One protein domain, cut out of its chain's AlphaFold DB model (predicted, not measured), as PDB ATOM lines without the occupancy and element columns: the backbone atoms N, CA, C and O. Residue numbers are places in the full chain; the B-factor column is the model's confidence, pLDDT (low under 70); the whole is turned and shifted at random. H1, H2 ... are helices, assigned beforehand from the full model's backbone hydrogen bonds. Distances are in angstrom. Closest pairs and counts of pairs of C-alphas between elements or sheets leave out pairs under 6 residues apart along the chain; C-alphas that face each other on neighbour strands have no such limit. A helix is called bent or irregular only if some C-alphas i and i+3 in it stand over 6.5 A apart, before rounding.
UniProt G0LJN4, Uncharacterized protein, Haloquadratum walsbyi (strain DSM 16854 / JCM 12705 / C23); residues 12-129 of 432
ATOM      1  N   THR A  12     -19.999  50.689 -38.659       84.62
ATOM      2  CA  THR A  12     -19.725  50.298 -37.264       84.62
ATOM      3  C   THR A  12     -20.445  51.178 -36.238       84.62
ATOM      4  O   THR A  12     -20.969  50.664 -35.253       84.62
ATOM      5  N   THR A  13     -20.546  52.487 -36.487       85.25
ATOM      6  CA  THR A  13     -21.322  53.429 -35.664       85.25
ATOM      7  C   THR A  13     -22.812  53.093 -35.719       85.25
ATOM      8  O   THR A  13     -23.480  53.073 -34.687       85.25
ATOM      9  N   LYS A  14     -23.325  52.741 -36.908       87.19
ATOM     10  CA  LYS A  14     -24.714  52.288 -37.083       87.19
ATOM     11  C   LYS A  14     -24.985  50.997 -36.303       87.19
ATOM     12  O   LYS A  14     -25.965  50.931 -35.569       87.19
ATOM     13  N   LEU A  15     -24.093  50.008 -36.394       87.31
ATOM     14  CA  LEU A  15     -24.211  48.756 -35.638       87.31
ATOM     15  C   LEU A  15     -24.116  48.968 -34.121       87.31
ATOM     16  O   LEU A  15     -24.856  48.329 -33.382       87.31
ATOM     17  N   ASN A  16     -23.275  49.891 -33.645       87.94
ATOM     18  CA  ASN A  16     -23.219  50.261 -32.227       87.94
ATOM     19  C   ASN A  16     -24.516  50.914 -31.739       87.94
ATOM     20  O   ASN A  16     -24.998  50.574 -30.662       87.94
ATOM     21  N   ALA A  17     -25.097  51.824 -32.525       86.56
ATOM     22  CA  ALA A  17     -26.367  52.460 -32.187       86.56
ATOM     23  C   ALA A  17     -27.514  51.440 -32.095       86.56
ATOM     24  O   ALA A  17     -28.340  51.534 -31.191       86.56
ATOM     25  N   ILE A  18     -27.533  50.441 -32.985       85.88
ATOM     26  CA  ILE A  18     -28.508  49.341 -32.942       85.88
ATOM     27  C   ILE A  18     -28.226  48.420 -31.747       85.88
ATOM     28  O   ILE A  18     -29.142  48.115 -30.991       85.88
ATOM     29  N   GLY A  19     -26.966  48.017 -31.547       84.75
ATOM     30  CA  GLY A  19     -26.536  47.128 -30.464       84.75
ATOM     31  C   GLY A  19     -26.874  47.661 -29.070       84.75
ATOM     32  O   GLY A  19     -27.332  46.904 -28.220       84.75
ATOM     33  N   ASN A  20     -26.726  48.971 -28.853       84.81
ATOM     34  CA  ASN A  20     -27.044  49.625 -27.579       84.81
ATOM     35  C   ASN A  20     -28.542  49.620 -27.229       84.81
ATOM     36  O   ASN A  20     -28.892  49.804 -26.067       84.81
ATOM     37  N   GLU A  21     -29.414  49.438 -28.220       85.50
ATOM     38  CA  GLU A  21     -30.873  49.504 -28.071       85.50
ATOM     39  C   GLU A  21     -31.538  48.122 -28.200       85.50
ATOM     40  O   GLU A  21     -32.766  48.032 -28.289       85.50
ATOM     41  N   LEU A  22     -30.740  47.046 -28.203       80.88
ATOM     42  CA  LEU A  22     -31.249  45.677 -28.191       80.88
ATOM     43  C   LEU A  22     -31.956  45.365 -26.872       80.88
ATOM     44  O   LEU A  22     -31.440  45.628 -25.786       80.88
ATOM     45  N   ASP A  23     -33.128  44.741 -26.975       77.38
ATOM     46  CA  ASP A  23     -33.931  44.340 -25.822       77.38
ATOM     47  C   ASP A  23     -34.200  42.834 -25.836       77.38
ATOM     48  O   ASP A  23     -35.195  42.348 -26.376       77.38
ATOM     49  N   PHE A  24     -33.314  42.082 -25.180       72.19
ATOM     50  CA  PHE A  24     -33.391  40.621 -25.084       72.19
ATOM     51  C   PHE A  24     -34.556  40.100 -24.228       72.19
ATOM     52  O   PHE A  24     -34.737  38.888 -24.124       72.19
ATOM     53  N   SER A  25     -35.357  40.982 -23.617       72.88
ATOM     54  CA  SER A  25     -36.594  40.588 -22.930       72.88
ATOM     55  C   SER A  25     -37.779  40.396 -23.889       72.88
ATOM     56  O   SER A  25     -38.828  39.881 -23.491       72.88
ATOM     57  N   ARG A  26     -37.623  40.792 -25.159       71.06
ATOM     58  CA  ARG A  26     -38.656  40.731 -26.199       71.06
ATOM     59  C   ARG A  26     -38.432  39.547 -27.141       71.06
ATOM     60  O   ARG A  26     -37.318  39.075 -27.321       71.06
ATOM     61  N   ILE A  27     -39.520  39.089 -27.771       69.12
ATOM     62  CA  ILE A  27     -39.493  38.006 -28.775       69.12
ATOM     63  C   ILE A  27     -38.642  38.404 -29.990       69.12
ATOM     64  O   ILE A  27     -37.926  37.570 -30.537       69.12
ATOM     65  N   ASP A  28     -38.719  39.674 -30.390       71.44
ATOM     66  CA  ASP A  28     -37.806  40.284 -31.351       71.44
ATOM     67  C   ASP A  28     -36.919  41.286 -30.596       71.44
ATOM     68  O   ASP A  28     -37.452  42.282 -30.084       71.44
ATOM     69  N   PRO A  29     -35.608  41.015 -30.463       75.06
ATOM     70  CA  PRO A  29     -34.696  41.873 -29.720       75.06
ATOM     71  C   PRO A  29     -34.350  43.166 -30.466       75.06
ATOM     72  O   PRO A  29     -33.704  44.036 -29.880       75.06
ATOM     73  N   LEU A  30     -34.752  43.309 -31.735       80.31
ATOM     74  CA  LEU A  30     -34.413  44.467 -32.552       80.31
ATOM     75  C   LEU A  30     -35.220  45.724 -32.168       80.31
ATOM     76  O   LEU A  30     -36.411  45.656 -31.834       80.31
ATOM     77  N   PRO A  31     -34.596  46.914 -32.237       82.31
ATOM     78  CA  PRO A  31     -35.289  48.171 -32.004       82.31
ATOM     79  C   PRO A  31     -36.318  48.465 -33.103       82.31
ATOM     80  O   PRO A  31     -36.182  48.079 -34.262       82.31
ATOM     81  N   SER A  32     -37.373  49.199 -32.744       76.12
ATOM     82  CA  SER A  32     -38.469  49.501 -33.670       76.12
ATOM     83  C   SER A  32     -37.997  50.375 -34.837       76.12
ATOM     84  O   SER A  32     -37.465  51.461 -34.610       76.12
ATOM     85  N   GLY A  33     -38.253  49.918 -36.067       75.62
ATOM     86  CA  GLY A  33     -37.854  50.604 -37.302       75.62
ATOM     87  C   GLY A  33     -36.514  50.149 -37.890       75.62
ATOM     88  O   GLY A  33     -36.055  50.774 -38.839       75.62
ATOM     89  N   VAL A  34     -35.900  49.090 -37.348       81.50
ATOM     90  CA  VAL A  34     -34.687  48.467 -37.897       81.50
ATOM     91  C   VAL A  34     -35.023  47.062 -38.381       81.50
ATOM     92  O   VAL A  34     -35.467  46.224 -37.600       81.50
ATOM     93  N   GLU A  35     -34.809  46.808 -39.669       82.69
ATOM     94  CA  GLU A  35     -35.027  45.491 -40.269       82.69
ATOM     95  C   GLU A  35     -33.728  44.682 -40.326       82.69
ATOM     96  O   GLU A  35     -32.624  45.231 -40.391       82.69
ATOM     97  N   ARG A  36     -33.855  43.351 -40.336       80.75
ATOM     98  CA  ARG A  36     -32.710  42.439 -40.451       80.75
ATOM     99  C   ARG A  36     -31.892  42.699 -41.716       80.75
ATOM    100  O   ARG A  36     -30.671  42.724 -41.631       80.75
ATOM    101  N   ASP A  37     -32.547  42.957 -42.845       82.00
ATOM    102  CA  ASP A  37     -31.883  43.216 -44.130       82.00
ATOM    103  C   ASP A  37     -30.962  44.446 -44.060       82.00
ATOM    104  O   ASP A  37     -29.862  44.448 -44.610       82.00
ATOM    105  N   GLN A  38     -31.364  45.466 -43.295       83.44
ATOM    106  CA  GLN A  38     -30.561  46.664 -43.050       83.44
ATOM    107  C   GLN A  38     -29.330  46.362 -42.178       83.44
ATOM    108  O   GLN A  38     -28.256  46.924 -42.391       83.44
ATOM    109  N   ILE A  39     -29.461  45.454 -41.205       84.31
ATOM    110  CA  ILE A  39     -28.336  44.975 -40.389       84.31
ATOM    111  C   ILE A  39     -27.384  44.141 -41.250       84.31
ATOM    112  O   ILE A  39     -26.174  44.348 -41.175       84.31
ATOM    113  N   GLU A  40     -27.907  43.242 -42.090       86.38
ATOM    114  CA  GLU A  40     -27.114  42.427 -43.018       86.38
ATOM    115  C   GLU A  40     -26.309  43.307 -43.984       86.38
ATOM    116  O   GLU A  40     -25.114  43.078 -44.148       86.38
ATOM    117  N   GLU A  41     -26.896  44.372 -44.540       86.44
ATOM    118  CA  GLU A  41     -26.185  45.332 -45.399       86.44
ATOM    119  C   GLU A  41     -24.979  45.978 -44.687       86.44
ATOM    120  O   GLU A  41     -23.867  46.050 -45.231       86.44
ATOM    121  N   TYR A  42     -25.165  46.413 -43.436       88.25
ATOM    122  CA  TYR A  42     -24.073  46.972 -42.637       88.25
ATOM    123  C   TYR A  42     -23.017  45.919 -42.314       88.25
ATOM    124  O   TYR A  42     -21.823  46.210 -42.389       88.25
ATOM    125  N   CYS A  43     -23.437  44.692 -42.011       87.50
ATOM    126  CA  CYS A  43     -22.531  43.593 -41.709       87.50
ATOM    127  C   CYS A  43     -21.718  43.176 -42.939       87.50
ATOM    128  O   CYS A  43     -20.510  43.028 -42.807       87.50
ATOM    129  N   TYR A  44     -22.304  43.098 -44.137       87.06
ATOM    130  CA  TYR A  44     -21.560  42.835 -45.375       87.06
ATOM    131  C   TYR A  44     -20.515  43.913 -45.662       87.06
ATOM    132  O   TYR A  44     -19.404  43.611 -46.099       87.06
ATOM    133  N   THR A  45     -20.829  45.176 -45.370       86.69
ATOM    134  CA  THR A  45     -19.846  46.258 -45.503       86.69
ATOM    135  C   THR A  45     -18.708  46.092 -44.491       86.69
ATOM    136  O   THR A  45     -17.540  46.246 -44.838       86.69
ATOM    137  N   VAL A  46     -19.015  45.720 -43.245       86.19
ATOM    138  CA  VAL A  46     -18.001  45.396 -42.226       86.19
ATOM    139  C   VAL A  46     -17.184  44.157 -42.623       86.19
ATOM    140  O   VAL A  46     -15.971  44.146 -42.435       86.19
ATOM    141  N   GLU A  47     -17.795  43.146 -43.236       85.19
ATOM    142  CA  GLU A  47     -17.114  41.947 -43.730       85.19
ATOM    143  C   GLU A  47     -16.126  42.280 -44.852       85.19
ATOM    144  O   GLU A  47     -15.006  41.779 -44.849       85.19
ATOM    145  N   GLN A  48     -16.471  43.187 -45.768       86.31
ATOM    146  CA  GLN A  48     -15.528  43.656 -46.790       86.31
ATOM    147  C   GLN A  48     -14.304  44.360 -46.185       86.31
ATOM    148  O   GLN A  48     -13.205  44.248 -46.727       86.31
ATOM    149  N   LEU A  49     -14.474  45.061 -45.058       84.31
ATOM    150  CA  LEU A  49     -13.394  45.787 -44.382       84.31
ATOM    151  C   LEU A  49     -12.517  44.878 -43.508       84.31
ATOM    152  O   LEU A  49     -11.294  45.021 -43.485       84.31
ATOM    153  N   TYR A  50     -13.126  43.936 -42.781       86.56
ATOM    154  CA  TYR A  50     -12.440  43.142 -41.753       86.56
ATOM    155  C   TYR A  50     -12.313  41.652 -42.083       86.56
ATOM    156  O   TYR A  50     -11.508  40.967 -41.456       86.56
ATOM    157  N   GLY A  51     -13.040  41.133 -43.072       85.19
ATOM    158  CA  GLY A  51     -13.111  39.705 -43.397       85.19
ATOM    159  C   GLY A  51     -11.750  39.090 -43.710       85.19
ATOM    160  O   GLY A  51     -11.399  38.054 -43.152       85.19
ATOM    161  N   ALA A  52     -10.919  39.773 -44.501       86.88
ATOM    162  CA  ALA A  52      -9.559  39.312 -44.788       86.88
ATOM    163  C   ALA A  52      -8.675  39.239 -43.526       86.88
ATOM    164  O   ALA A  52      -7.852  38.328 -43.398       86.88
ATOM    165  N   TYR A  53      -8.856  40.161 -42.574       85.75
ATOM    166  CA  TYR A  53      -8.145  40.144 -41.292       85.75
ATOM    167  C   TYR A  53      -8.648  39.018 -40.386       85.75
ATOM    168  O   TYR A  53      -7.832  38.329 -39.781       85.75
ATOM    169  N   ILE A  54      -9.962  38.783 -40.342       87.69
ATOM    170  CA  ILE A  54     -10.581  37.671 -39.606       87.69
ATOM    171  C   ILE A  54     -10.036  36.331 -40.114       87.69
ATOM    172  O   ILE A  54      -9.546  35.530 -39.321       87.69
ATOM    173  N   GLU A  55     -10.040  36.119 -41.431       87.50
ATOM    174  CA  GLU A  55      -9.501  34.909 -42.061       87.50
ATOM    175  C   GLU A  55      -7.998  34.753 -41.808       87.50
ATOM    176  O   GLU A  55      -7.522  33.663 -41.495       87.50
ATOM    177  N   THR A  56      -7.239  35.848 -41.895       86.88
ATOM    178  CA  THR A  56      -5.797  35.828 -41.629       86.88
ATOM    179  C   THR A  56      -5.503  35.436 -40.186       86.88
ATOM    180  O   THR A  56      -4.657  34.573 -39.960       86.88
ATOM    181  N   ILE A  57      -6.192  36.040 -39.215       83.12
ATOM    182  CA  ILE A  57      -6.013  35.725 -37.796       83.12
ATOM    183  C   ILE A  57      -6.427  34.281 -37.524       83.12
ATOM    184  O   ILE A  57      -5.641  33.548 -36.937       83.12
ATOM    185  N   ARG A  58      -7.581  33.823 -38.018       86.81
ATOM    186  CA  ARG A  58      -8.006  32.425 -37.852       86.81
ATOM    187  C   ARG A  58      -6.994  31.436 -38.429       86.81
ATOM    188  O   ARG A  58      -6.656  30.464 -37.776       86.81
ATOM    189  N   ASN A  59      -6.502  31.674 -39.645       86.06
ATOM    190  CA  ASN A  59      -5.611  30.727 -40.320       86.06
ATOM    191  C   ASN A  59      -4.186  30.727 -39.745       86.06
ATOM    192  O   ASN A  59      -3.475  29.735 -39.886       86.06
ATOM    193  N   LYS A  60      -3.741  31.840 -39.149       76.62
ATOM    194  CA  LYS A  60      -2.383  31.983 -38.595       76.62
ATOM    195  C   LYS A  60      -2.304  31.780 -37.084       76.62
ATOM    196  O   LYS A  60      -1.211  31.861 -36.532       76.62
ATOM    197  N   THR A  61      -3.427  31.555 -36.411       76.50
ATOM    198  CA  THR A  61      -3.486  31.369 -34.957       76.50
ATOM    199  C   THR A  61      -4.345  30.155 -34.608       76.50
ATOM    200  O   THR A  61      -4.932  29.523 -35.477       76.50
ATOM    201  N   ILE A  62      -4.428  29.828 -33.318       79.00
ATOM    202  CA  ILE A  62      -5.280  28.750 -32.791       79.00
ATOM    203  C   ILE A  62      -6.730  29.197 -32.522       79.00
ATOM    204  O   ILE A  62      -7.497  28.476 -31.877       79.00
ATOM    205  N   LEU A  63      -7.102  30.414 -32.932       76.75
ATOM    206  CA  LEU A  63      -8.426  30.967 -32.670       76.75
ATOM    207  C   LEU A  63      -9.488  30.296 -33.546       76.75
ATOM    208  O   LEU A  63      -9.322  30.140 -34.755       76.75
ATOM    209  N   SER A  64     -10.623  29.956 -32.941       82.06
ATOM    210  CA  SER A  64     -11.827  29.556 -33.671       82.06
ATOM    211  C   SER A  64     -12.400  30.727 -34.478       82.06
ATOM    212  O   SER A  64     -12.084  31.891 -34.228       82.06
ATOM    213  N   GLN A  65     -13.303  30.439 -35.424       83.88
ATOM    214  CA  GLN A  65     -13.963  31.468 -36.242       83.88
ATOM    215  C   GLN A  65     -14.576  32.590 -35.386       83.88
ATOM    216  O   GLN A  65     -14.372  33.765 -35.680       83.88
ATOM    217  N   ARG A  66     -15.293  32.236 -34.311       83.88
ATOM    218  CA  ARG A  66     -16.002  33.195 -33.447       83.88
ATOM    219  C   ARG A  66     -15.047  34.021 -32.585       83.88
ATOM    220  O   ARG A  66     -15.264  35.220 -32.416       83.88
ATOM    221  N   GLU A  67     -13.970  33.411 -32.096       83.62
ATOM    222  CA  GLU A  67     -12.899  34.101 -31.364       83.62
ATOM    223  C   GLU A  67     -12.155  35.084 -32.278       83.62
ATOM    224  O   GLU A  67     -11.975  36.244 -31.915       83.62
ATOM    225  N   ALA A  68     -11.797  34.664 -33.496       84.81
ATOM    226  CA  ALA A  68     -11.132  35.517 -34.479       84.81
ATOM    227  C   ALA A  68     -12.026  36.689 -34.923       84.81
ATOM    228  O   ALA A  68     -11.571  37.833 -34.945       84.81
ATOM    229  N   GLN A  69     -13.308  36.432 -35.219       87.56
ATOM    230  CA  GLN A  69     -14.302  37.465 -35.539       87.56
ATOM    231  C   GLN A  69     -14.428  38.482 -34.405       87.56
ATOM    232  O   GLN A  69     -14.301  39.686 -34.628       87.56
ATOM    233  N   THR A  70     -14.626  37.997 -33.181       86.94
ATOM    234  CA  THR A  70     -14.811  38.852 -32.007       86.94
ATOM    235  C   THR A  70     -13.560  39.671 -31.711       86.94
ATOM    236  O   THR A  70     -13.647  40.880 -31.504       86.94
ATOM    237  N   TRP A  71     -12.384  39.044 -31.736       89.38
ATOM    238  CA  TRP A  71     -11.123  39.716 -31.452       89.38
ATOM    239  C   TRP A  71     -10.798  40.787 -32.494       89.38
ATOM    240  O   TRP A  71     -10.464  41.910 -32.115       89.38
ATOM    241  N   VAL A  72     -10.940  40.489 -33.790       88.50
ATOM    242  CA  VAL A  72     -10.649  41.454 -34.862       88.50
ATOM    243  C   VAL A  72     -11.601  42.642 -34.804       88.50
ATOM    244  O   VAL A  72     -11.141  43.781 -34.775       88.50
ATOM    245  N   LEU A  73     -12.910  42.394 -34.730       88.25
ATOM    246  CA  LEU A  73     -13.919  43.457 -34.726       88.25
ATOM    247  C   LEU A  73     -13.864  44.320 -33.460       88.25
ATOM    248  O   LEU A  73     -14.244  45.493 -33.488       88.25
ATOM    249  N   ARG A  74     -13.377  43.762 -32.346       88.81
ATOM    250  CA  ARG A  74     -13.214  44.498 -31.093       88.81
ATOM    251  C   ARG A  74     -11.921  45.308 -31.040       88.81
ATOM    252  O   ARG A  74     -11.916  46.390 -30.450       88.81
ATOM    253  N   ASN A  75     -10.829  44.796 -31.606       84.75
ATOM    254  CA  ASN A  75      -9.504  45.397 -31.455       84.75
ATOM    255  C   ASN A  75      -9.107  46.306 -32.623       84.75
ATOM    256  O   ASN A  75      -8.497  47.350 -32.373       84.75
ATOM    257  N   LEU A  76      -9.473  45.962 -33.862       83.94
ATOM    258  CA  LEU A  76      -9.158  46.767 -35.041       83.94
ATOM    259  C   LEU A  76     -10.222  47.843 -35.269       83.94
ATOM    260  O   LEU A  76     -11.420  47.583 -35.206       83.94
ATOM    261  N   VAL A  77      -9.767  49.059 -35.556       81.31
ATOM    262  CA  VAL A  77     -10.625  50.212 -35.846       81.31
ATOM    263  C   VAL A  77     -10.131  50.842 -37.142       81.31
ATOM    264  O   VAL A  77      -8.988  51.286 -37.215       81.31
ATOM    265  N   HIS A  78     -10.971  50.837 -38.177       74.50
ATOM    266  CA  HIS A  78     -10.709  51.564 -39.419       74.50
ATOM    267  C   HIS A  78     -10.754  53.077 -39.183       74.50
ATOM    268  O   HIS A  78     -11.449  53.568 -38.295       74.50
ATOM    269  N   GLU A  79     -10.005  53.827 -39.986       70.19
ATOM    270  CA  GLU A  79      -9.939  55.282 -39.873       70.19
ATOM    271  C   GLU A  79     -11.334  55.914 -40.038       70.19
ATOM    272  O   GLU A  79     -12.045  55.636 -41.002       70.19
ATOM    273  N   GLY A  80     -11.746  56.735 -39.065       67.25
ATOM    274  CA  GLY A  80     -13.075  57.362 -39.040       67.25
ATOM    275  C   GLY A  80     -14.226  56.459 -38.571       67.25
ATOM    276  O   GLY A  80     -15.378  56.885 -38.628       67.25
ATOM    277  N   ALA A  81     -13.939  55.240 -38.101       76.56
ATOM    278  CA  ALA A  81     -14.924  54.297 -37.578       76.56
ATOM    279  C   ALA A  81     -14.915  54.241 -36.041       76.56
ATOM    280  O   ALA A  81     -13.862  54.337 -35.412       76.56
ATOM    281  N   ASP A  82     -16.075  53.988 -35.429       78.62
ATOM    282  CA  ASP A  82     -16.133  53.653 -34.003       78.62
ATOM    283  C   ASP A  82     -15.776  52.186 -33.765       78.62
ATOM    284  O   ASP A  82     -16.146  51.302 -34.548       78.62
ATOM    285  N   ARG A  83     -15.107  51.919 -32.637       84.88
ATOM    286  CA  ARG A  83     -14.851  50.558 -32.156       84.88
ATOM    287  C   ARG A  83     -16.176  49.857 -31.858       84.88
ATOM    288  O   ARG A  83     -17.009  50.397 -31.129       84.88
ATOM    289  N   LEU A  84     -16.351  48.635 -32.356       87.88
ATOM    290  CA  LEU A  84     -17.572  47.869 -32.115       87.88
ATOM    291  C   LEU A  84     -17.695  47.451 -30.640       87.88
ATOM    292  O   LEU A  84     -16.725  47.058 -29.981       87.88
ATOM    293  N   THR A  85     -18.912  47.569 -30.118       89.06
ATOM    294  CA  THR A  85     -19.344  47.022 -28.826       89.06
ATOM    295  C   THR A  85     -19.600  45.520 -28.951       89.06
ATOM    296  O   THR A  85     -19.803  45.011 -30.050       89.06
ATOM    297  N   PHE A  86     -19.603  44.787 -27.835       86.25
ATOM    298  CA  PHE A  86     -19.892  43.347 -27.858       86.25
ATOM    299  C   PHE A  86     -21.299  43.039 -28.380       86.25
ATOM    300  O   PHE A  86     -21.472  42.073 -29.115       86.25
ATOM    301  N   ASP A  87     -22.270  43.902 -28.084       85.50
ATOM    302  CA  ASP A  87     -23.635  43.794 -28.599       85.50
ATOM    303  C   ASP A  87     -23.666  43.944 -30.135       85.50
ATOM    304  O   ASP A  87     -24.296  43.155 -30.839       85.50
ATOM    305  N   ALA A  88     -22.890  44.886 -30.682       87.56
ATOM    306  CA  ALA A  88     -22.751  45.079 -32.125       87.56
ATOM    307  C   ALA A  88     -21.956  43.957 -32.827       87.56
ATOM    308  O   ALA A  88     -22.275  43.586 -33.956       87.56
ATOM    309  N   VAL A  89     -20.947  43.379 -32.166       87.31
ATOM    310  CA  VAL A  89     -20.241  42.177 -32.655       87.31
ATOM    311  C   VAL A  89     -21.175  40.964 -32.660       87.31
ATOM    312  O   VAL A  89     -21.164  40.186 -33.613       87.31
ATOM    313  N   GLY A  90     -22.028  40.833 -31.641       82.56
ATOM    314  CA  GLY A  90     -23.083  39.823 -31.602       82.56
ATOM    315  C   GLY A  90     -24.013  39.930 -32.809       82.56
ATOM    316  O   GLY A  90     -24.252  38.925 -33.476       82.56
ATOM    317  N   LEU A  91     -24.466  41.146 -33.148       84.44
ATOM    318  CA  LEU A  91     -25.285  41.395 -34.345       84.44
ATOM    319  C   LEU A  91     -24.583  40.974 -35.634       84.44
ATOM    320  O   LEU A  91     -25.211  40.352 -36.487       84.44
ATOM    321  N   TYR A  92     -23.288  41.262 -35.758       85.81
ATOM    322  CA  TYR A  92     -22.494  40.860 -36.918       85.81
ATOM    323  C   TYR A  92     -22.435  39.337 -37.086       85.81
ATOM    324  O   TYR A  92     -22.713  38.814 -38.167       85.81
ATOM    325  N   ILE A  93     -22.110  38.616 -36.010       81.94
ATOM    326  CA  ILE A  93     -22.002  37.150 -36.026       81.94
ATOM    327  C   ILE A  93     -23.365  36.517 -36.325       81.94
ATOM    328  O   ILE A  93     -23.449  35.580 -37.117       81.94
ATOM    329  N   TRP A  94     -24.433  37.058 -35.736       79.25
ATOM    330  CA  TRP A  94     -25.806  36.606 -35.954       79.25
ATOM    331  C   TRP A  94     -26.304  36.849 -37.387       79.25
ATOM    332  O   TRP A  94     -26.977  35.991 -37.959       79.25
ATOM    333  N   ALA A  95     -25.976  38.000 -37.979       78.06
ATOM    334  CA  ALA A  95     -26.448  38.381 -39.308       78.06
ATOM    335  C   ALA A  95     -25.746  37.593 -40.430       78.06
ATOM    336  O   ALA A  95     -26.406  37.115 -41.351       78.06
ATOM    337  N   ILE A  96     -24.422  37.411 -40.344       72.38
ATOM    338  CA  ILE A  96     -23.626  36.736 -41.388       72.38
ATOM    339  C   ILE A  96     -23.580  35.210 -41.192       72.38
ATOM    340  O   ILE A  96     -23.440  34.459 -42.159       72.38
ATOM    341  N   GLY A  97     -23.743  34.716 -39.961       60.91
ATOM    342  CA  GLY A  97     -23.747  33.289 -39.631       60.91
ATOM    343  C   GLY A  97     -25.015  32.563 -40.090       60.91
ATOM    344  O   GLY A  97     -25.863  32.212 -39.277       60.91
ATOM    345  N   ARG A  98     -25.154  32.291 -41.393       50.06
ATOM    346  CA  ARG A  98     -26.345  31.659 -42.000       50.06
ATOM    347  C   ARG A  98     -26.603  30.182 -41.640       50.06
ATOM    348  O   ARG A  98     -27.554  29.617 -42.169       50.06
ATOM    349  N   GLU A  99     -25.831  29.553 -40.751       42.72
ATOM    350  CA  GLU A  99     -25.906  28.092 -40.545       42.72
ATOM    351  C   GLU A  99     -26.297  27.571 -39.155       42.72
ATOM    352  O   GLU A  99     -26.418  26.359 -39.003       42.72
ATOM    353  N   THR A 100     -26.569  28.392 -38.136       42.50
ATOM    354  CA  THR A 100     -26.930  27.822 -36.818       42.50
ATOM    355  C   THR A 100     -28.134  28.492 -36.177       42.50
ATOM    356  O   THR A 100     -28.102  29.637 -35.737       42.50
ATOM    357  N   SER A 101     -29.221  27.728 -36.089       39.12
ATOM    358  CA  SER A 101     -30.253  27.941 -35.086       39.12
ATOM    359  C   SER A 101     -29.614  27.915 -33.696       39.12
ATOM    360  O   SER A 101     -29.043  26.894 -33.315       39.12
ATOM    361  N   GLY A 102     -29.776  28.984 -32.920       45.38
ATOM    362  CA  GLY A 102     -29.882  28.840 -31.468       45.38
ATOM    363  C   GLY A 102     -28.873  29.555 -30.579       45.38
ATOM    364  O   GLY A 102     -29.132  29.566 -29.380       45.38
ATOM    365  N   ASP A 103     -27.810  30.193 -31.079       51.75
ATOM    366  CA  ASP A 103     -26.944  30.968 -30.177       51.75
ATOM    367  C   ASP A 103     -27.437  32.418 -30.041       51.75
ATOM    368  O   ASP A 103     -27.513  33.142 -31.039       51.75
ATOM    369  N   PRO A 104     -27.822  32.858 -28.827       52.38
ATOM    370  CA  PRO A 104     -28.365  34.189 -28.625       52.38
ATOM    371  C   PRO A 104     -27.282  35.258 -28.799       52.38
ATOM    372  O   PRO A 104     -26.106  35.034 -28.519       52.38
ATOM    373  N   LEU A 105     -27.735  36.457 -29.174       60.03
ATOM    374  CA  LEU A 105     -27.045  37.757 -29.149       60.03
ATOM    375  C   LEU A 105     -26.589  38.161 -27.725       60.03
ATOM    376  O   LEU A 105     -26.717  39.305 -27.306       60.03
ATOM    377  N   SER A 106     -26.122  37.214 -26.918       65.25
ATOM    378  CA  SER A 106     -25.753  37.459 -25.536       65.25
ATOM    379  C   SER A 106     -24.392  38.130 -25.497       65.25
ATOM    380  O   SER A 106     -23.368  37.520 -25.811       65.25
ATOM    381  N   ARG A 107     -24.385  39.379 -25.031       73.50
ATOM    382  CA  ARG A 107     -23.178  40.136 -24.696       73.50
ATOM    383  C   ARG A 107     -22.160  39.311 -23.915       73.50
ATOM    384  O   ARG A 107     -20.966  39.442 -24.158       73.50
ATOM    385  N   THR A 108     -22.635  38.485 -22.984       74.06
ATOM    386  CA  THR A 108     -21.799  37.641 -22.126       74.06
ATOM    387  C   THR A 108     -21.055  36.588 -22.938       74.06
ATOM    388  O   THR A 108     -19.855  36.443 -22.767       74.06
ATOM    389  N   ILE A 109     -21.726  35.934 -23.888       76.31
ATOM    390  CA  ILE A 109     -21.106  34.918 -24.753       76.31
ATOM    391  C   ILE A 109     -20.050  35.563 -25.662       76.31
ATOM    392  O   ILE A 109     -18.963  35.025 -25.853       76.31
ATOM    393  N   ILE A 110     -20.340  36.750 -26.205       80.56
ATOM    394  CA  ILE A 110     -19.371  37.478 -27.039       80.56
ATOM    395  C   ILE A 110     -18.183  37.978 -26.206       80.56
ATOM    396  O   ILE A 110     -17.048  37.933 -26.676       80.56
ATOM    397  N   ALA A 111     -18.417  38.422 -24.970       80.62
ATOM    398  CA  ALA A 111     -17.343  38.779 -24.049       80.62
ATOM    399  C   ALA A 111     -16.462  37.561 -23.721       80.62
ATOM    400  O   ALA A 111     -15.246  37.674 -23.805       80.62
ATOM    401  N   GLU A 112     -17.049  36.387 -23.480       79.25
ATOM    402  CA  GLU A 112     -16.302  35.138 -23.273       79.25
ATOM    403  C   GLU A 112     -15.440  34.771 -24.493       79.25
ATOM    404  O   GLU A 112     -14.273  34.418 -24.338       79.25
ATOM    405  N   TYR A 113     -15.952  34.915 -25.723       80.50
ATOM    406  CA  TYR A 113     -15.131  34.715 -26.926       80.50
ATOM    407  C   TYR A 113     -13.975  35.707 -27.030       80.50
ATOM    408  O   TYR A 113     -12.902  35.346 -27.514       80.50
ATOM    409  N   HIS A 114     -14.183  36.955 -26.605       85.62
ATOM    410  CA  HIS A 114     -13.121  37.954 -26.572       85.62
ATOM    411  C   HIS A 114     -12.061  37.600 -25.531       85.62
ATOM    412  O   HIS A 114     -10.882  37.576 -25.876       85.62
ATOM    413  N   ASP A 115     -12.474  37.247 -24.315       81.81
ATOM    414  CA  ASP A 115     -11.582  36.877 -23.216       81.81
ATOM    415  C   ASP A 115     -10.768  35.620 -23.558       81.81
ATOM    416  O   ASP A 115      -9.550  35.596 -23.374       81.81
ATOM    417  N   HIS A 116     -11.398  34.602 -24.152       79.94
ATOM    418  CA  HIS A 116     -10.697  33.412 -24.643       79.94
ATOM    419  C   HIS A 116      -9.699  33.745 -25.755       79.94
ATOM    420  O   HIS A 116      -8.584  33.220 -25.764       79.94
ATOM    421  N   ALA A 117     -10.071  34.624 -26.691       83.56
ATOM    422  CA  ALA A 117      -9.171  35.042 -27.757       83.56
ATOM    423  C   ALA A 117      -7.964  35.822 -27.218       83.56
ATOM    424  O   ALA A 117      -6.843  35.587 -27.667       83.56
ATOM    425  N   VAL A 118      -8.183  36.718 -26.251       85.00
ATOM    426  CA  VAL A 118      -7.120  37.468 -25.572       85.00
ATOM    427  C   VAL A 118      -6.205  36.516 -24.812       85.00
ATOM    428  O   VAL A 118      -5.008  36.558 -25.054       85.00
ATOM    429  N   SER A 119      -6.745  35.592 -24.010       76.25
ATOM    430  CA  SER A 119      -5.940  34.599 -23.284       76.25
ATOM    431  C   SER A 119      -5.064  33.775 -24.226       76.25
ATOM    432  O   SER A 119      -3.866  33.665 -24.006       76.25
ATOM    433  N   LYS A 120      -5.623  33.249 -25.324       80.19
ATOM    434  CA  LYS A 120      -4.860  32.463 -26.308       80.19
ATOM    435  C   LYS A 120      -3.771  33.283 -27.001       80.19
ATOM    436  O   LYS A 120      -2.711  32.750 -27.318       80.19
ATOM    437  N   ILE A 121      -4.035  34.561 -27.276       80.00
ATOM    438  CA  ILE A 121      -3.047  35.469 -27.869       80.00
ATOM    439  C   ILE A 121      -1.973  35.841 -26.851       80.00
ATOM    440  O   ILE A 121      -0.808  35.898 -27.232       80.00
ATOM    441  N   ASP A 122      -2.322  36.055 -25.587       74.00
ATOM    442  CA  ASP A 122      -1.372  36.334 -24.513       74.00
ATOM    443  C   ASP A 122      -0.491  35.112 -24.236       74.00
ATOM    444  O   ASP A 122       0.721  35.265 -24.136       74.00
ATOM    445  N   ASP A 123      -1.048  33.899 -24.241       68.12
ATOM    446  CA  ASP A 123      -0.293  32.645 -24.131       68.12
ATOM    447  C   ASP A 123       0.654  32.457 -25.326       68.12
ATOM    448  O   ASP A 123       1.836  32.140 -25.162       68.12
ATOM    449  N   ALA A 124       0.170  32.708 -26.548       63.66
ATOM    450  CA  ALA A 124       0.997  32.662 -27.753       63.66
ATOM    451  C   ALA A 124       2.080  33.753 -27.743       63.66
ATOM    452  O   ALA A 124       3.211  33.508 -28.154       63.66
ATOM    453  N   THR A 125       1.766  34.943 -27.235       63.59
ATOM    454  CA  THR A 125       2.704  36.064 -27.120       63.59
ATOM    455  C   THR A 125       3.725  35.807 -26.023       63.59
ATOM    456  O   THR A 125       4.897  36.075 -26.243       63.59
ATOM    457  N   ALA A 126       3.340  35.227 -24.887       57.88
ATOM    458  CA  ALA A 126       4.253  34.778 -23.842       57.88
ATOM    459  C   ALA A 126       5.186  33.686 -24.379       57.88
ATOM    460  O   ALA A 126       6.398  33.750 -24.176       57.88
ATOM    461  N   THR A 127       4.647  32.753 -25.167       50.38
ATOM    462  CA  THR A 127       5.436  31.749 -25.891       50.38
ATOM    463  C   THR A 127       6.417  32.414 -26.861       50.38
ATOM    464  O   THR A 127       7.588  32.054 -26.877       50.38
ATOM    465  N   MET A 128       5.994  33.428 -27.626       51.62
ATOM    466  CA  MET A 128       6.857  34.166 -28.560       51.62
ATOM    467  C   MET A 128       7.883  35.078 -27.872       51.62
ATOM    468  O   MET A 128       9.006  35.200 -28.351       51.62
ATOM    469  N   MET A 129       7.530  35.705 -26.749       50.66
ATOM    470  CA  MET A 129       8.430  36.517 -25.926       50.66
ATOM    471  C   MET A 129       9.477  35.647 -25.221       50.66
ATOM    472  O   MET A 129      10.588  36.111 -24.978       50.66
TER     473      MET A 129
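Overview. This is residues 12 to 129 of the 432 residues of an uncharacterized protein of Haloquadratum walsbyi (strain DSM 16854 / JCM 12705 / C23) (UniProt G0LJN4). Two long helices, the bent H2 and H5, lie on opposite sides of a core of two shorter helices: H4 bridges from the arm H2a to the first turns of H5, and H3 sits between the arm H2b and H5. H1 packs on H4 and H2a, and H5 runs on past H3 to residue 129. The printed part has 118 residues with five named helices, H1 to H5 in order, and no named strand; the class is all helix. The whole is compact, with a radius of gyration of the C-alphas of 14.5 A, yet elongated in outline, spanning 49 by 29 by 24 A.

Arrangement. Begin with the longest helix by residues, H2, residues 36 to 60. By its hydrogen bonds it was assigned as one helix, but it is bent: C-alphas 49 and 52 are 7.5 A apart, and its arms H2a, residues 36 to 49, and H2b, residues 52 to 60, stand at a steep tilt of 65 degrees. Look next at the hub H4, residues 86 to 96, which touches four other helices. It touches H2a about perpendicular, at 83 degrees; their closest C-alphas, those of Cys 43 and Tyr 92, are 5.5 A apart. H1, residues 12 to 19, touches H4 at 82 degrees, about perpendicular, with the C-alphas of Gly 19 and Ala 88 closest at 4.6 A. H1 and H2a form a helical hairpin, touching at a steep tilt of 36 degrees, only just past shallow, opposite ways, with the C-alphas of Thr 12 and Val 46 closest at 7.2 A. H3, residues 65 to 75, touches H4 at a steep tilt of 45 degrees, opposite ways; the closest C-alphas, Thr 70 and Val 89, are 6.4 A apart. H3 also touches H2b at a steep tilt of 57 degrees, opposite ways, with the C-alphas of Ile 54 and Gln 69 closest at 5.5 A. H5, residues 107 to 129, touches H3 with residues 110 to 118 alone, at 85 degrees, about perpendicular; the C-alphas of Glu 67 and Tyr 113 come closest, at 5.0 A. With residues 107 to 111 alone H5 touches H4, at 83 degrees, about perpendicular, the C-alphas of Asp 87 and Arg 107 closest at 5.4 A. The packing is mostly crossed, with 0 of 7 touching pairs at a shallow tilt. H2a and H5 are apart, for instance. In H1, H2a, H2b, H3, H4 and H5 every O i to N i+4 pair is within hydrogen-bond range.

Along the chain. Find C-alpha 36 at (-32.710, 42.439, -40.451); from there H2a runs 20.0 A to C-alpha 49, and H2b measures 12.0 A. H1 begins at C-alpha 12, (-19.725, 50.298, -37.264), and measures 10.1 A; H3 measures 15.4 A and H4 15.5 A. H5 runs 31.8 A to C-alpha 129 at (8.430, 36.517, -25.926).

Size, cuts and confidence. The C-alphas farthest apart are those of Gly 33 and Met 129, at 49.7 A. The printed part has no cut. The link from H1 to H2, residues 20 to 35, is long; H2 to H3 is tight, and H3 to H4 and H4 to H5 are short. The model's mean pLDDT over the printed part is 78.1; look for values under 70 at residues 27, 80, 97 to 106 and 123 to 129.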